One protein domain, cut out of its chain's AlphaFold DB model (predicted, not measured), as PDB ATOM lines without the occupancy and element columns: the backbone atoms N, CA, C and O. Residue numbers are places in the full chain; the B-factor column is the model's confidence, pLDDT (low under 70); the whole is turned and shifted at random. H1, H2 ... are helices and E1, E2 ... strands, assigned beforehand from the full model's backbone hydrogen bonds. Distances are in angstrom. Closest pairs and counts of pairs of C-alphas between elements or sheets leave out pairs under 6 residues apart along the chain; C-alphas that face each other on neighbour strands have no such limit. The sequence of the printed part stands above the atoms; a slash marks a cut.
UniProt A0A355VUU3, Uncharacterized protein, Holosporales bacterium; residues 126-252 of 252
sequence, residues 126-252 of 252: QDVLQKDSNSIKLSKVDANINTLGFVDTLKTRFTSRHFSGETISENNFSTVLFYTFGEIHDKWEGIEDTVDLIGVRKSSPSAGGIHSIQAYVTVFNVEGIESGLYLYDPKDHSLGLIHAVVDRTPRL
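Overview. This is residues 126 to 252 of the 252 residues of an uncharacterized protein of Holosporales bacterium (UniProt A0A355VUU3). With little regular structure, this domain is a small, strongly twisted sheet with H2 over one face, and long loops, one with H1 far out. Its 127 residues hold, in order, E1 H1 H2 E2 E3 E4, mixed, 40 residues in named elements; sheet E1 E4 E3 E2 is antiparallel. It is only just loose, close to compact, radius of gyration 17.0 A, spanning 53 by 43 by 29 A.

Arrangement. E2, residues 215 to 219, E3, 228 to 233, and E4, 238 to 244, form a meander of antiparallel hairpins, with N 217 and O 230 2.8 A apart, N 231 and O 240 2.8 A. E1, residues 135 to 137, neighbours E4, N 239 to O 136 2.8 A. H2, residues 170 to 181, makes two layers, its height over the sheet 9.3 A. H1, residues 150 to 156, is not on it. Both helices have every O i to N i+4 pair within hydrogen-bond range.

Along the chain. C-alpha 135 opens E1 at (21.153, -53.734, 28.063); C-alpha 244 ends E4, 16.3 A long, at (19.765, -64.764, 21.589).

Size, cuts and confidence. The printed part has no cut; H2 to E2 is a long link. Residues 126 to 133, 196 and 246 to 252 have pLDDT under 70.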
ATOM      1  N   GLN A 126       8.372 -53.681  34.981       48.41
ATOM      2  CA  GLN A 126       9.727 -54.067  35.338       48.41
ATOM      3  C   GLN A 126       9.992 -55.575  35.226       48.41
ATOM      4  O   GLN A 126      11.150 -55.938  35.073       48.41
ATOM      5  N   ASP A 127       8.976 -56.446  35.194       48.22
ATOM      6  CA  ASP A 127       9.225 -57.902  35.206       48.22
ATOM      7  C   ASP A 127       9.709 -58.495  33.867       48.22
ATOM      8  O   ASP A 127      10.298 -59.575  33.842       48.22
ATOM      9  N   VAL A 128       9.500 -57.814  32.734       51.62
ATOM     10  CA  VAL A 128       9.953 -58.327  31.418       51.62
ATOM     11  C   VAL A 128      11.406 -57.951  31.127       51.62
ATOM     12  O   VAL A 128      12.112 -58.663  30.414       51.62
ATOM     13  N   LEU A 129      11.878 -56.837  31.685       52.41
ATOM     14  CA  LEU A 129      13.266 -56.426  31.552       52.41
ATOM     15  C   LEU A 129      14.045 -57.045  32.712       52.41
ATOM     16  O   LEU A 129      14.057 -56.496  33.807       52.41
ATOM     17  N   GLN A 130      14.754 -58.151  32.472       52.84
ATOM     18  CA  GLN A 130      15.906 -58.498  33.311       52.84
ATOM     19  C   GLN A 130      16.933 -57.359  33.174       52.84
ATOM     20  O   GLN A 130      17.808 -57.397  32.310       52.84
ATOM     21  N   LYS A 131      16.760 -56.286  33.958       52.16
ATOM     22  CA  LYS A 131      17.476 -55.012  33.788       52.16
ATOM     23  C   LYS A 131      18.979 -55.110  34.086       52.16
ATOM     24  O   LYS A 131      19.740 -54.284  33.603       52.16
ATOM     25  N   ASP A 132      19.410 -56.184  34.743       52.28
ATOM     26  CA  ASP A 132      20.744 -56.371  35.316       52.28
ATOM     27  C   ASP A 132      21.996 -56.225  34.412       52.28
ATOM     28  O   ASP A 132      22.995 -55.633  34.812       52.28
ATOM     29  N   SER A 133      22.047 -56.888  33.239       55.25
ATOM     30  CA  SER A 133      23.373 -57.204  32.646       55.25
ATOM     31  C   SER A 133      23.543 -57.113  31.128       55.25
ATOM     32  O   SER A 133      24.682 -57.003  30.683       55.25
ATOM     33  N   ASN A 134      22.473 -57.126  30.325       70.50
ATOM     34  CA  ASN A 134      22.581 -57.226  28.854       70.50
ATOM     35  C   ASN A 134      21.886 -56.075  28.100       70.50
ATOM     36  O   ASN A 134      21.464 -56.253  26.957       70.50
ATOM     37  N   SER A 135      21.725 -54.908  28.734       86.00
ATOM     38  CA  SER A 135      21.153 -53.734  28.063       86.00
ATOM     39  C   SER A 135      22.190 -53.046  27.171       86.00
ATOM     40  O   SER A 135      23.272 -52.676  27.629       86.00
ATOM     41  N   ILE A 136      21.855 -52.856  25.896       93.69
ATOM     42  CA  ILE A 136      22.684 -52.151  24.913       93.69
ATOM     43  C   ILE A 136      22.165 -50.719  24.794       93.69
ATOM     44  O   ILE A 136      21.046 -50.488  24.330       93.69
ATOM     45  N   LYS A 137      22.975 -49.740  25.203       95.75
ATOM     46  CA  LYS A 137      22.645 -48.320  25.029       95.75
ATOM     47  C   LYS A 137      22.830 -47.929  23.563       95.75
ATOM     48  O   LYS A 137      23.909 -48.141  23.019       95.75
ATOM     49  N   LEU A 138      21.799 -47.343  22.958       97.00
ATOM     50  CA  LEU A 138      21.872 -46.850  21.585       97.00
ATOM     51  C   LEU A 138      22.489 -45.449  21.537       97.00
ATOM     52  O   LEU A 138      22.399 -44.674  22.500       97.00
ATOM     53  N   SER A 139      23.123 -45.125  20.410       96.19
ATOM     54  CA  SER A 139      23.694 -43.799  20.180       96.19
ATOM     55  C   SER A 139      22.609 -42.736  20.215       96.19
ATOM     56  O   SER A 139      21.501 -42.948  19.731       96.19
ATOM     57  N   LYS A 140      22.923 -41.558  20.762       92.88
ATOM     58  CA  LYS A 140      21.991 -40.427  20.720       92.88
ATOM     59  C   LYS A 140      21.718 -40.032  19.272       92.88
ATOM     60  O   LYS A 140      22.641 -39.958  18.464       92.88
ATOM     61  N   VAL A 141      20.465 -39.709  18.988       91.12
ATOM     62  CA  VAL A 141      20.055 -39.233  17.670       91.12
ATOM     63  C   VAL A 141      20.648 -37.860  17.384       91.12
ATOM     64  O   VAL A 141      20.596 -36.960  18.225       91.12
ATOM     65  N   ASP A 142      21.199 -37.705  16.182       87.19
ATOM     66  CA  ASP A 142      21.679 -36.419  15.691       87.19
ATOM     67  C   ASP A 142      20.496 -35.478  15.434       87.19
ATOM     68  O   ASP A 142      19.615 -35.766  14.624       87.19
ATOM     69  N   ALA A 143      20.493 -34.330  16.107       81.19
ATOM     70  CA  ALA A 143      19.469 -33.304  15.938       81.19
ATOM     71  C   ALA A 143      19.519 -32.618  14.556       81.19
ATOM     72  O   ALA A 143      18.540 -31.990  14.160       81.19
ATOM     73  N   ASN A 144      20.635 -32.731  13.828       85.50
ATOM     74  CA  ASN A 144      20.857 -32.086  12.531       85.50
ATOM     75  C   ASN A 144      20.756 -33.056  11.345       85.50
ATOM     76  O   ASN A 144      21.290 -32.777  10.268       85.50
ATOM     77  N   ILE A 145      20.077 -34.192  11.522       86.50
ATOM     78  CA  ILE A 145      19.792 -35.124  10.432       86.50
ATOM     79  C   ILE A 145      19.159 -34.386   9.240       86.50
ATOM     80  O   ILE A 145      18.110 -33.751   9.346       86.50
ATOM     81  N   ASN A 146      19.787 -34.515   8.070       88.19
ATOM     82  CA  ASN A 146      19.228 -34.007   6.826       88.19
ATOM     83  C   ASN A 146      18.106 -34.940   6.344       88.19
ATOM     84  O   ASN A 146      18.373 -36.044   5.867       88.19
ATOM     85  N   THR A 147      16.855 -34.499   6.461       89.06
ATOM     86  CA  THR A 147      15.679 -35.262   6.027       89.06
ATOM     87  C   THR A 147      15.025 -34.649   4.796       89.06
ATOM     88  O   THR A 147      15.103 -33.446   4.550       89.06
ATOM     89  N   LEU A 148      14.283 -35.470   4.054       94.25
ATOM     90  CA  LEU A 148      13.315 -34.958   3.088       94.25
ATOM     91  C   LEU A 148      12.239 -34.123   3.798       94.25
ATOM     92  O   LEU A 148      11.903 -34.363   4.959       94.25
ATOM     93  N   GLY A 149      11.652 -33.169   3.075       96.00
ATOM     94  CA  GLY A 149      10.468 -32.460   3.546       96.00
ATOM     95  C   GLY A 149       9.268 -33.402   3.696       96.00
ATOM     96  O   GLY A 149       9.198 -34.461   3.065       96.00
ATOM     97  N   PHE A 150       8.281 -33.004   4.502       95.06
ATOM     98  CA  PHE A 150       7.084 -33.814   4.762       95.06
ATOM     99  C   PHE A 150       6.347 -34.216   3.474       95.06
ATOM    100  O   PHE A 150       6.069 -35.393   3.251       95.06
ATOM    101  N   VAL A 151       6.081 -33.252   2.583       97.88
ATOM    102  CA  VAL A 151       5.358 -33.499   1.323       97.88
ATOM    103  C   VAL A 151       6.131 -34.452   0.407       97.88
ATOM    104  O   VAL A 151       5.535 -35.353  -0.185       97.88
ATOM    105  N   ASP A 152       7.449 -34.291   0.308       97.88
ATOM    106  CA  ASP A 152       8.289 -35.145  -0.536       97.88
ATOM    107  C   ASP A 152       8.401 -36.559   0.033       97.88
ATOM    108  O   ASP A 152       8.338 -37.534  -0.717       97.88
ATOM    109  N   THR A 153       8.456 -36.687   1.359       96.25
ATOM    110  CA  THR A 153       8.394 -37.982   2.047       96.25
ATOM    111  C   THR A 153       7.090 -38.707   1.719       96.25
ATOM    112  O   THR A 153       7.118 -39.873   1.334       96.25
ATOM    113  N   LEU A 154       5.937 -38.026   1.780       97.06
ATOM    114  CA  LEU A 154       4.645 -38.636   1.440       97.06
ATOM    115  C   LEU A 154       4.574 -39.100  -0.022       97.06
ATOM    116  O   LEU A 154       4.046 -40.178  -0.294       97.06
ATOM    117  N   LYS A 155       5.108 -38.302  -0.954       97.81
ATOM    118  CA  LYS A 155       5.112 -38.624  -2.391       97.81
ATOM    119  C   LYS A 155       6.042 -39.781  -2.738       97.81
ATOM    120  O   LYS A 155       5.727 -40.564  -3.628       97.81
ATOM    121  N   THR A 156       7.188 -39.865  -2.068       97.12
ATOM    122  CA  THR A 156       8.218 -40.869  -2.361       97.12
ATOM    123  C   THR A 156       8.068 -42.140  -1.532       97.12
ATOM    124  O   THR A 156       8.666 -43.152  -1.885       97.12
ATOM    125  N   ARG A 157       7.253 -42.142  -0.467       96.62
ATOM    126  CA  ARG A 157       7.014 -43.330   0.358       96.62
ATOM    127  C   ARG A 157       6.457 -44.473  -0.489       96.62
ATOM    128  O   ARG A 157       5.402 -44.369  -1.118       96.62
ATOM    129  N   PHE A 158       7.119 -45.617  -0.397       96.00
ATOM    130  CA  PHE A 158       6.674 -46.888  -0.951       96.00
ATOM    131  C   PHE A 158       6.935 -48.016   0.051       96.00
ATOM    132  O   PHE A 158       7.598 -47.828   1.069       96.00
ATOM    133  N   THR A 159       6.367 -49.189  -0.212       96.56
ATOM    134  CA  THR A 159       6.572 -50.381   0.617       96.56
ATOM    135  C   THR A 159       7.537 -51.311  -0.107       96.56
ATOM    136  O   THR A 159       7.176 -51.853  -1.150       96.56
ATOM    137  N   SER A 160       8.740 -51.510   0.439       93.69
ATOM    138  CA  SER A 160       9.682 -52.519  -0.060       93.69
ATOM    139  C   SER A 160       9.565 -53.823   0.728       93.69
ATOM    140  O   SER A 160       9.330 -53.813   1.935       93.69
ATOM    141  N   ARG A 161       9.751 -54.949   0.037       94.06
ATOM    142  CA  ARG A 161       9.993 -56.277   0.634       94.06
ATOM    143  C   ARG A 161      11.305 -56.896   0.138       94.06
ATOM    144  O   ARG A 161      11.567 -58.065   0.389       94.06
ATOM    145  N   HIS A 162      12.102 -56.114  -0.588       94.38
ATOM    146  CA  HIS A 162      13.408 -56.494  -1.103       94.38
ATOM    147  C   HIS A 162      14.461 -55.606  -0.437       94.38
ATOM    148  O   HIS A 162      14.378 -54.379  -0.520       94.38
ATOM    149  N   PHE A 163      15.412 -56.231   0.252       91.44
ATOM    150  CA  PHE A 163      16.456 -55.565   1.028       91.44
ATOM    151  C   PHE A 163      17.821 -56.027   0.513       91.44
ATOM    152  O   PHE A 163      17.962 -57.196   0.158       91.44
ATOM    153  N   SER A 164      18.823 -55.138   0.488       93.81
ATOM    154  CA  SER A 164      20.173 -55.475  -0.001       93.81
ATOM    155  C   SER A 164      20.887 -56.513   0.871       93.81
ATOM    156  O   SER A 164      21.820 -57.166   0.416       93.81
ATOM    157  N   GLY A 165      20.448 -56.676   2.125       90.94
ATOM    158  CA  GLY A 165      21.105 -57.528   3.120       90.94
ATOM    159  C   GLY A 165      22.367 -56.904   3.721       90.94
ATOM    160  O   GLY A 165      22.962 -57.497   4.620       90.94
ATOM    161  N   GLU A 166      22.755 -55.715   3.260       95.62
ATOM    162  CA  GLU A 166      23.894 -54.963   3.777       95.62
ATOM    163  C   GLU A 166      23.675 -54.552   5.235       95.62
ATOM    164  O   GLU A 166      22.545 -54.416   5.712       95.62
ATOM    165  N   THR A 167      24.783 -54.376   5.953       96.62
ATOM    166  CA  THR A 167      24.759 -53.954   7.351       96.62
ATOM    167  C   THR A 167      24.281 -52.511   7.449       96.62
ATOM    168  O   THR A 167      24.787 -51.630   6.755       96.62
ATOM    169  N   ILE A 168      23.316 -52.265   8.333       96.56
ATOM    170  CA  ILE A 168      22.859 -50.914   8.665       96.56
ATOM    171  C   ILE A 168      23.736 -50.383   9.803       96.56
ATOM    172  O   ILE A 168      24.026 -51.112  10.752       96.56
ATOM    173  N   SER A 169      24.146 -49.116   9.726       96.88
ATOM    174  CA  SER A 169      24.873 -48.475  10.825       96.88
ATOM    175  C   SER A 169      23.999 -48.369  12.075       96.88
ATOM    176  O   SER A 169      22.790 -48.124  11.990       96.88
ATOM    177  N   GLU A 170      24.616 -48.500  13.250       96.69
ATOM    178  CA  GLU A 170      23.905 -48.366  14.524       96.69
ATOM    179  C   GLU A 170      23.216 -46.998  14.647       96.69
ATOM    180  O   GLU A 170      22.054 -46.945  15.031       96.69
ATOM    181  N   ASN A 171      23.850 -45.915  14.183       95.69
ATOM    182  CA  ASN A 171      23.256 -44.573  14.184       95.69
ATOM    183  C   ASN A 171      21.946 -44.480  13.383       95.69
ATOM    184  O   ASN A 171      20.978 -43.872  13.846       95.69
ATOM    185  N   ASN A 172      21.887 -45.073  12.183       95.06
ATOM    186  CA  ASN A 172      20.660 -45.066  11.378       95.06
ATOM    187  C   ASN A 172      19.567 -45.903  12.050       95.06
ATOM    188  O   ASN A 172      18.407 -45.492  12.101       95.06
ATOM    189  N   PHE A 173      19.944 -47.062  12.589       96.75
ATOM    190  CA  PHE A 173      19.045 -47.940  13.327       96.75
ATOM    191  C   PHE A 173      18.476 -47.256  14.586       96.75
ATOM    192  O   PHE A 173      17.256 -47.217  14.767       96.75
ATOM    193  N   SER A 174      19.342 -46.644  15.394       96.88
ATOM    194  CA  SER A 174      18.996 -45.839  16.568       96.88
ATOM    195  C   SER A 174      18.014 -44.721  16.206       96.88
ATOM    196  O   SER A 174      16.944 -44.610  16.810       96.88
ATOM    197  N   THR A 175      18.325 -43.952  15.159       95.62
ATOM    198  CA  THR A 175      17.505 -42.825  14.700       95.62
ATOM    199  C   THR A 175      16.088 -43.259  14.334       95.62
ATOM    200  O   THR A 175      15.114 -42.636  14.764       95.62
ATOM    201  N   VAL A 176      15.948 -44.355  13.580       95.12
ATOM    202  CA  VAL A 176      14.633 -44.893  13.203       95.12
ATOM    203  C   VAL A 176      13.852 -45.340  14.438       95.12
ATOM    204  O   VAL A 176      12.672 -45.004  14.564       95.12
ATOM    205  N   LEU A 177      14.484 -46.062  15.369       96.12
ATOM    206  CA  LEU A 177      13.817 -46.515  16.592       96.12
ATOM    207  C   LEU A 177      13.372 -45.351  17.474       96.12
ATOM    208  O   LEU A 177      12.231 -45.339  17.941       96.12
ATOM    209  N   PHE A 178      14.236 -44.359  17.674       95.38
ATOM    210  CA  PHE A 178      13.934 -43.199  18.500       95.38
ATOM    211  C   PHE A 178      12.760 -42.396  17.941       95.38
ATOM    212  O   PHE A 178      11.786 -42.169  18.654       95.38
ATOM    213  N   TYR A 179      12.788 -42.039  16.653       93.38
ATOM    214  CA  TYR A 179      11.701 -41.259  16.057       93.38
ATOM    215  C   TYR A 179      10.403 -42.051  15.865       93.38
ATOM    216  O   TYR A 179       9.357 -41.439  15.657       93.38
ATOM    217  N   THR A 180      10.431 -43.383  15.960       94.31
ATOM    218  CA  THR A 180       9.221 -44.220  15.879       94.31
ATOM    219  C   THR A 180       8.617 -44.502  17.257       94.31
ATOM    220  O   THR A 180       7.399 -44.435  17.427       94.31
ATOM    221  N   PHE A 181       9.451 -44.822  18.250       94.38
ATOM    222  CA  PHE A 181       9.005 -45.370  19.535       94.38
ATOM    223  C   PHE A 181       9.562 -44.657  20.769       94.38
ATOM    224  O   PHE A 181       9.083 -44.938  21.873       94.38
ATOM    225  N   GLY A 182      10.561 -43.788  20.608       92.81
ATOM    226  CA  GLY A 182      11.188 -43.035  21.690       92.81
ATOM    227  C   GLY A 182      10.279 -41.966  22.290       92.81
ATOM    228  O   GLY A 182       9.275 -41.556  21.702       92.81
ATOM    229  N   GLU A 183      10.642 -41.531  23.492       91.00
ATOM    230  CA  GLU A 183      10.066 -40.350  24.132       91.00
ATOM    231  C   GLU A 183      10.774 -39.114  23.562       91.00
ATOM    232  O   GLU A 183      11.956 -38.893  23.810       91.00
ATOM    233  N   ILE A 184      10.076 -38.360  22.708       87.31
ATOM    234  CA  ILE A 184      10.685 -37.303  21.872       87.31
ATOM    235  C   ILE A 184      10.520 -35.922  22.497       87.31
ATOM    236  O   ILE A 184      11.299 -35.015  22.211       87.31
ATOM    237  N   HIS A 185       9.495 -35.742  23.326       82.44
ATOM    238  CA  HIS A 185       9.251 -34.464  23.972       82.44
ATOM    239  C   HIS A 185       9.618 -34.510  25.447       82.44
ATOM    240  O   HIS A 185       9.456 -35.536  26.109       82.44
ATOM    241  N   ASP A 186      10.010 -33.347  25.959       72.50
ATOM    242  CA  ASP A 186      10.208 -33.128  27.382       72.50
ATOM    243  C   ASP A 186       8.921 -33.356  28.186       72.50
ATOM    244  O   ASP A 186       7.804 -33.452  27.648       72.50
ATOM    245  N   LYS A 187       9.106 -33.404  29.510       72.38
ATOM    246  CA  LYS A 187       8.026 -33.485  30.493       72.38
ATOM    247  C   LYS A 187       6.938 -32.455  30.192       72.38
ATOM    248  O   LYS A 187       7.178 -31.386  29.636       72.38
ATOM    249  N   TRP A 188       5.720 -32.803  30.570       76.81
ATOM    250  CA  TRP A 188       4.581 -31.914  30.425       76.81
ATOM    251  C   TRP A 188       4.769 -30.682  31.313       76.81
ATOM    252  O   TRP A 188       5.041 -30.807  32.506       76.81
ATOM    253  N   GLU A 189       4.633 -29.500  30.724       79.19
ATOM    254  CA  GLU A 189       4.675 -28.240  31.460       79.19
ATOM    255  C   GLU A 189       3.348 -28.008  32.196       79.19
ATOM    256  O   GLU A 189       2.278 -28.337  31.684       79.19
ATOM    257  N   GLY A 190       3.413 -27.420  33.394       77.69
ATOM    258  CA  GLY A 190       2.222 -27.053  34.171       77.69
ATOM    259  C   GLY A 190       1.525 -28.214  34.888       77.69
ATOM    260  O   GLY A 190       0.401 -28.038  35.350       77.69
ATOM    261  N   ILE A 191       2.171 -29.378  34.990       75.50
ATOM    262  CA  ILE A 191       1.712 -30.489  35.831       75.50
ATOM    263  C   ILE A 191       2.381 -30.374  37.204       75.50
ATOM    264  O   ILE A 191       3.597 -30.216  37.286       75.50
ATOM    265  N   GLU A 192       1.588 -30.438  38.275       76.69
ATOM    266  CA  GLU A 192       2.104 -30.478  39.646       76.69
ATOM    267  C   GLU A 192       2.888 -31.775  39.893       76.69
ATOM    268  O   GLU A 192       2.471 -32.849  39.459       76.69
ATOM    269  N   ASP A 193       3.986 -31.703  40.651       72.69
ATOM    270  CA  ASP A 193       4.834 -32.867  40.973       72.69
ATOM    271  C   ASP A 193       4.088 -33.988  41.729       72.69
ATOM    272  O   ASP A 193       4.565 -35.117  41.815       72.69
ATOM    273  N   THR A 194       2.916 -33.680  42.288       71.44
ATOM    274  CA  THR A 194       2.018 -34.609  42.989       71.44
ATOM    275  C   THR A 194       1.235 -35.524  42.044       71.44
ATOM    276  O   THR A 194       0.657 -36.513  42.497       71.44
ATOM    277  N   VAL A 195       1.198 -35.219  40.744       70.25
ATOM    278  CA  VAL A 195       0.464 -35.998  39.744       70.25
ATOM    279  C   VAL A 195       1.334 -37.154  39.248       70.25
ATOM    280  O   VAL A 195       2.339 -36.945  38.569       70.25
ATOM    281  N   ASP A 196       0.909 -38.391  39.526       68.38
ATOM    282  CA  ASP A 196       1.514 -39.601  38.950       68.38
ATOM    283  C   ASP A 196       1.181 -39.706  37.454       68.38
ATOM    284  O   ASP A 196       0.201 -40.322  37.022       68.38
ATOM    285  N   LEU A 197       1.991 -39.034  36.640       72.75
ATOM    286  CA  LEU A 197       1.816 -39.000  35.202       72.75
ATOM    287  C   LEU A 197       2.268 -40.322  34.562       72.75
ATOM    288  O   LEU A 197       3.454 -40.611  34.423       72.75
ATOM    289  N   ILE A 198       1.293 -41.085  34.074       74.44
ATOM    290  CA  ILE A 198       1.518 -42.326  33.314       74.44
ATOM    291  C   ILE A 198       1.845 -42.036  31.840       74.44
ATOM    292  O   ILE A 198       2.493 -42.840  31.168       74.44
ATOM    293  N   GLY A 199       1.347 -40.911  31.323       78.50
ATOM    294  CA  GLY A 199       1.421 -40.574  29.908       78.50
ATOM    295  C   GLY A 199       2.823 -40.172  29.457       78.50
ATOM    296  O   GLY A 199       3.506 -39.393  30.118       78.50
ATOM    297  N   VAL A 200       3.216 -40.645  28.277       84.50
ATOM    298  CA  VAL A 200       4.495 -40.314  27.631       84.50
ATOM    299  C   VAL A 200       4.248 -39.599  26.309       84.50
ATOM    300  O   VAL A 200       3.195 -39.754  25.694       84.50
ATOM    301  N   ARG A 201       5.214 -38.798  25.858       87.19
ATOM    302  CA  ARG A 201       5.079 -38.000  24.634       87.19
ATOM    303  C   ARG A 201       5.960 -38.567  23.526       87.19
ATOM    304  O   ARG A 201       7.181 -38.414  23.551       87.19
ATOM    305  N   LYS A 202       5.325 -39.207  22.544       91.38
ATOM    306  CA  LYS A 202       5.980 -39.794  21.364       91.38
ATOM    307  C   LYS A 202       5.567 -39.065  20.082       91.38
ATOM    308  O   LYS A 202       4.664 -38.234  20.096       91.38
ATOM    309  N   SER A 203       6.212 -39.398  18.966       91.25
ATOM    310  CA  SER A 203       5.905 -38.861  17.625       91.25
ATOM    311  C   SER A 203       4.546 -39.301  17.084       91.25
ATOM    312  O   SER A 203       4.017 -38.679  16.164       91.25
ATOM    313  N   SER A 204       3.993 -40.389  17.618       91.69
ATOM    314  CA  SER A 204       2.682 -40.910  17.246       91.69
ATOM    315  C   SER A 204       1.620 -40.497  18.267       91.69
ATOM    316  O   SER A 204       1.914 -40.396  19.456       91.69
ATOM    317  N   PRO A 205       0.368 -40.267  17.845       91.31
ATOM    318  CA  PRO A 205      -0.727 -40.064  18.781       91.31
ATOM    319  C   PRO A 205      -1.124 -41.390  19.450       91.31
ATOM    320  O   PRO A 205      -1.121 -42.447  18.823       91.31
ATOM    321  N   SER A 206      -1.535 -41.320  20.716       88.81
ATOM    322  CA  SER A 206      -2.160 -42.425  21.451       88.81
ATOM    323  C   SER A 206      -3.350 -41.896  22.237       88.81
ATOM    324  O   SER A 206      -3.246 -40.854  22.887       88.81
ATOM    325  N   ALA A 207      -4.460 -42.637  22.241       82.56
ATOM    326  CA  ALA A 207      -5.590 -42.334  23.115       82.56
ATOM    327  C   ALA A 207      -5.110 -42.261  24.578       82.56
ATOM    328  O   ALA A 207      -4.338 -43.113  25.027       82.56
ATOM    329  N   GLY A 208      -5.487 -41.188  25.279       78.69
ATOM    330  CA  GLY A 208      -5.065 -40.913  26.658       78.69
ATOM    331  C   GLY A 208      -3.563 -40.662  26.867       78.69
ATOM    332  O   GLY A 208      -3.139 -40.530  28.007       78.69
ATOM    333  N   GLY A 209      -2.737 -40.630  25.812       79.81
ATOM    334  CA  GLY A 209      -1.280 -40.453  25.928       79.81
ATOM    335  C   GLY A 209      -0.534 -41.609  26.614       79.81
ATOM    336  O   GLY A 209       0.638 -41.468  26.947       79.81
ATOM    337  N   ILE A 210      -1.191 -42.755  26.836       81.06
ATOM    338  CA  ILE A 210      -0.651 -43.863  27.647       81.06
ATOM    339  C   ILE A 210       0.391 -44.691  26.879       81.06
ATOM    340  O   ILE A 210       1.302 -45.245  27.491       81.06
ATOM    341  N   HIS A 211       0.269 -44.781  25.547       85.31
ATOM    342  CA  HIS A 211       1.139 -45.591  24.689       85.31
ATOM    343  C   HIS A 211       1.298 -47.039  25.186       85.31
ATOM    344  O   HIS A 211       2.384 -47.471  25.568       85.31
ATOM    345  N   SER A 212       0.213 -47.819  25.142       84.12
ATOM    346  CA  SER A 212       0.175 -49.224  25.592       84.12
ATOM    347  C   SER A 212       0.975 -50.211  24.724       84.12
ATOM    348  O   SER A 212       1.013 -51.400  25.025       84.12
ATOM    349  N   ILE A 213       1.622 -49.738  23.656       87.12
ATOM    350  CA  ILE A 213       2.401 -50.561  22.725       87.12
ATOM    351  C   ILE A 213       3.873 -50.590  23.151       87.12
ATOM    352  O   ILE A 213       4.487 -49.549  23.401       87.12
ATOM    353  N   GLN A 214       4.451 -51.791  23.159       89.50
ATOM    354  CA  GLN A 214       5.884 -52.034  23.329       89.50
ATOM    355  C   GLN A 214       6.538 -52.361  21.981       89.50
ATOM    356  O   GLN A 214       5.911 -52.963  21.111       89.50
ATOM    357  N   ALA A 215       7.805 -51.980  21.817       93.62
ATOM    358  CA  ALA A 215       8.562 -52.229  20.596       93.62
ATOM    359  C   ALA A 215       9.538 -53.393  20.797       93.62
ATOM    360  O   ALA A 215      10.573 -53.245  21.445       93.62
ATOM    361  N   TYR A 216       9.205 -54.542  20.214       94.25
ATOM    362  CA  TYR A 216      10.109 -55.681  20.097       94.25
ATOM    363  C   TYR A 216      10.823 -55.607  18.748       94.25
ATOM    364  O   TYR A 216      10.182 -55.451  17.707       94.25
ATOM    365  N   VAL A 217      12.148 -55.693  18.767       94.12
ATOM    366  CA  VAL A 217      13.004 -55.492  17.602       94.12
ATOM    367  C   VAL A 217      13.837 -56.739  17.371       94.12
ATOM    368  O   VAL A 217      14.671 -57.114  18.192       94.12
ATOM    369  N   THR A 218      13.624 -57.371  16.225       94.56
ATOM    370  CA  THR A 218      14.453 -58.479  15.760       94.56
ATOM    371  C   THR A 218      15.625 -57.916  14.964       94.56
ATOM    372  O   THR A 218      15.451 -57.436  13.842       94.56
ATOM    373  N   VAL A 219      16.822 -57.953  15.545       94.38
ATOM    374  CA  VAL A 219      18.056 -57.482  14.911       94.38
ATOM    375  C   VAL A 219      18.686 -58.623  14.116       94.38
ATOM    376  O   VAL A 219      18.944 -59.712  14.638       94.38
ATOM    377  N   PHE A 220      18.956 -58.363  12.836       93.00
ATOM    378  CA  PHE A 220      19.651 -59.302  11.952       93.00
ATOM    379  C   PHE A 220      21.055 -58.829  11.589       93.00
ATOM    380  O   PHE A 220      21.998 -59.601  11.744       93.00
ATOM    381  N   ASN A 221      21.193 -57.606  11.066       94.31
ATOM    382  CA  ASN A 221      22.457 -57.091  10.540       94.31
ATOM    383  C   ASN A 221      22.610 -55.587  10.824       94.31
ATOM    384  O   ASN A 221      22.421 -54.752   9.937       94.31
ATOM    385  N   VAL A 222      22.906 -55.255  12.082       97.00
ATOM    386  CA  VAL A 222      23.200 -53.889  12.533       97.00
ATOM    387  C   VAL A 222      24.620 -53.863  13.082       97.00
ATOM    388  O   VAL A 222      25.032 -54.775  13.796       97.00
ATOM    389  N   GLU A 223      25.381 -52.842  12.717       97.44
ATOM    390  CA  GLU A 223      26.756 -52.671  13.179       97.44
ATOM    391  C   GLU A 223      26.826 -52.637  14.714       97.44
ATOM    392  O   GLU A 223      26.062 -51.927  15.359       97.44
ATOM    393  N   GLY A 224      27.727 -53.420  15.314       95.50
ATOM    394  CA  GLY A 224      27.956 -53.414  16.765       95.50
ATOM    395  C   GLY A 224      26.832 -54.003  17.630       95.50
ATOM    396  O   GLY A 224      26.985 -54.034  18.849       95.50
ATOM    397  N   ILE A 225      25.739 -54.499  17.037       95.06
ATOM    398  CA  ILE A 225      24.630 -55.137  17.758       95.06
ATOM    399  C   ILE A 225      24.481 -56.577  17.268       95.06
ATOM    400  O   ILE A 225      24.308 -56.836  16.077       95.06
ATOM    401  N   GLU A 226      24.547 -57.527  18.198       93.31
ATOM    402  CA  GLU A 226      24.389 -58.943  17.878       93.31
ATOM    403  C   GLU A 226      22.985 -59.267  17.341       93.31
ATOM    404  O   GLU A 226      22.000 -58.568  17.586       93.31
ATOM    405  N   SER A 227      22.880 -60.354  16.573       93.44
ATOM    406  CA  SER A 227      21.580 -60.812  16.089       93.44
ATOM    407  C   SER A 227      20.753 -61.402  17.232       93.44
ATOM    408  O   SER A 227      21.204 -62.302  17.942       93.44
ATOM    409  N   GLY A 228      19.510 -60.952  17.366       93.06
ATOM    410  CA  GLY A 228      18.652 -61.360  18.472       93.06
ATOM    411  C   GLY A 228      17.286 -60.690  18.450       93.06
ATOM    412  O   GLY A 228      17.012 -59.820  17.621       93.06
ATOM    413  N   LEU A 229      16.428 -61.102  19.378       93.19
ATOM    414  CA  LEU A 229      15.190 -60.407  19.707       93.19
ATOM    415  C   LEU A 229      15.438 -59.512  20.919       93.19
ATOM    416  O   LEU A 229      15.868 -59.992  21.969       93.19
ATOM    417  N   TYR A 230      15.115 -58.234  20.777       93.75
ATOM    418  CA  TYR A 230      15.306 -57.216  21.799       93.75
ATOM    419  C   TYR A 230      13.985 -56.521  22.128       93.75
ATOM    420  O   TYR A 230      13.117 -56.388  21.269       93.75
ATOM    421  N   LEU A 231      13.848 -56.035  23.357       93.94
ATOM    422  CA  LEU A 231      12.815 -55.090  23.766       93.94
ATOM    423  C   LEU A 231      13.442 -53.698  23.845       93.94
ATOM    424  O   LEU A 231      14.426 -53.496  24.554       93.94
ATOM    425  N   TYR A 232      12.882 -52.742  23.110       94.75
ATOM    426  CA  TYR A 232      13.329 -51.355  23.143       94.75
ATOM    427  C   TYR A 232      12.742 -50.626  24.357       94.75
ATOM    428  O   TYR A 232      11.519 -50.536  24.502       94.75
ATOM    429  N   ASP A 233      13.615 -50.084  25.208       91.88
ATOM    430  CA  ASP A 233      13.254 -49.175  26.295       91.88
ATOM    431  C   ASP A 233      13.253 -47.732  25.753       91.88
ATOM    432  O   ASP A 233      14.321 -47.189  25.448       91.88
ATOM    433  N   PRO A 234      12.077 -47.093  25.613       90.19
ATOM    434  CA  PRO A 234      11.971 -45.755  25.045       90.19
ATOM    435  C   PRO A 234      12.436 -44.647  25.994       90.19
ATOM    436  O   PRO A 234      12.779 -43.572  25.504       90.19
ATOM    437  N   LYS A 235      12.458 -44.900  27.310       86.19
ATOM    438  CA  LYS A 235      12.890 -43.939  28.330       86.19
ATOM    439  C   LYS A 235      14.408 -43.872  28.373       86.19
ATOM    440  O   LYS A 235      14.997 -42.795  28.359       86.19
ATOM    441  N   ASP A 236      15.035 -45.044  28.387       88.88
ATOM    442  CA  ASP A 236      16.487 -45.154  28.429       88.88
ATOM    443  C   ASP A 236      17.113 -45.206  27.030       88.88
ATOM    444  O   ASP A 236      18.333 -45.221  26.933       88.88
ATOM    445  N   HIS A 237      16.337 -45.216  25.945       94.19
ATOM    446  CA  HIS A 237      16.845 -45.362  24.576       94.19
ATOM    447  C   HIS A 237      17.882 -46.500  24.474       94.19
ATOM    448  O   HIS A 237      19.068 -46.306  24.189       94.19
ATOM    449  N   SER A 238      17.434 -47.702  24.836       95.00
ATOM    450  CA  SER A 238      18.285 -48.888  24.944       95.00
ATOM    451  C   SER A 238      17.552 -50.147  24.496       95.00
ATOM    452  O   SER A 238      16.330 -50.148  24.344       95.00
ATOM    453  N   LEU A 239      18.303 -51.218  24.260       94.75
ATOM    454  CA  LEU A 239      17.782 -52.532  23.909       94.75
ATOM    455  C   LEU A 239      18.066 -53.528  25.031       94.75
ATOM    456  O   LEU A 239      19.225 -53.805  25.327       94.75
ATOM    457  N   GLY A 240      17.020 -54.121  25.602       92.81
ATOM    458  CA  GLY A 240      17.137 -55.293  26.465       92.81
ATOM    459  C   GLY A 240      17.060 -56.575  25.640       92.81
ATOM    460  O   GLY A 240      16.096 -56.767  24.900       92.81
ATOM    461  N   LEU A 241      18.057 -57.455  25.742       91.62
ATOM    462  CA  LEU A 241      18.031 -58.754  25.064       91.62
ATOM    463  C   LEU A 241      16.923 -59.648  25.648       91.62
ATOM    464  O   LEU A 241      16.912 -59.916  26.846       91.62
ATOM    465  N   ILE A 242      16.031 -60.145  24.788       90.00
ATOM    466  CA  ILE A 242      14.966 -61.096  25.147       90.00
ATOM    467  C   ILE A 242      15.353 -62.519  24.743       90.00
ATOM    468  O   ILE A 242      15.159 -63.458  25.509       90.00
ATOM    469  N   HIS A 243      15.902 -62.692  23.538       89.12
ATOM    470  CA  HIS A 243      16.306 -64.003  23.034       89.12
ATOM    471  C   HIS A 243      17.528 -63.890  22.120       89.12
ATOM    472  O   HIS A 243      17.507 -63.152  21.130       89.12
ATOM    473  N   ALA A 244      18.581 -64.646  22.434       83.88
ATOM    474  CA  ALA A 244      19.765 -64.764  21.589       83.88
ATOM    475  C   ALA A 244      19.473 -65.687  20.396       83.88
ATOM    476  O   ALA A 244      18.858 -66.734  20.573       83.88
ATOM    477  N   VAL A 245      19.960 -65.332  19.204       70.81
ATOM    478  CA  VAL A 245      19.794 -66.096  17.952       70.81
ATOM    479  C   VAL A 245      18.369 -66.054  17.393       70.81
ATOM    480  O   VAL A 245      17.401 -66.511  18.000       70.81
ATOM    481  N   VAL A 246      18.261 -65.548  16.167       65.12
ATOM    482  CA  VAL A 246      17.052 -65.622  15.347       65.12
ATOM    483  C   VAL A 246      17.419 -66.460  14.132       65.12
ATOM    484  O   VAL A 246      18.333 -66.100  13.386       65.12
ATOM    485  N   ASP A 247      16.752 -67.599  13.959       64.56
ATOM    486  CA  ASP A 247      16.963 -68.444  12.788       64.56
ATOM    487  C   ASP A 247      16.640 -67.638  11.519       64.56
ATOM    488  O   ASP A 247      15.548 -67.084  11.373       64.56
ATOM    489  N   ARG A 248      17.619 -67.534  10.617       64.94
ATOM    490  CA  ARG A 248      17.475 -66.842   9.328       64.94
ATOM    491  C   ARG A 248      16.862 -67.740   8.257       64.94
ATOM    492  O   ARG A 248      16.658 -67.281   7.134       64.94
ATOM    493  N   THR A 249      16.600 -69.007   8.571       59.84
ATOM    494  CA  THR A 249      16.053 -69.962   7.614       59.84
ATOM    495  C   THR A 249      14.585 -69.626   7.348       59.84
ATOM    496  O   THR A 249      13.775 -69.653   8.279       59.84
ATOM    497  N   PRO A 250      14.197 -69.310   6.098       55.22
ATOM    498  CA  PRO A 250      12.792 -69.180   5.750       55.22
ATOM    499  C   PRO A 250      12.099 -70.505   6.064       55.22
ATOM    500  O   PRO A 250      12.481 -71.546   5.528       55.22
ATOM    501  N   ARG A 251      11.090 -70.486   6.937       48.53
ATOM    502  CA  ARG A 251      10.168 -71.618   7.039       48.53
ATOM    503  C   ARG A 251       9.264 -71.553   5.810       48.53
ATOM    504  O   ARG A 251       8.416 -70.667   5.729       48.53
ATOM    505  N   LEU A 252       9.563 -72.411   4.833       38.50
ATOM    506  CA  LEU A 252       8.707 -72.699   3.679       38.50
ATOM    507  C   LEU A 252       7.415 -73.384   4.130       38.50
ATOM    508  O   LEU A 252       7.488 -74.193   5.084       38.50
TER     509      LEU A 252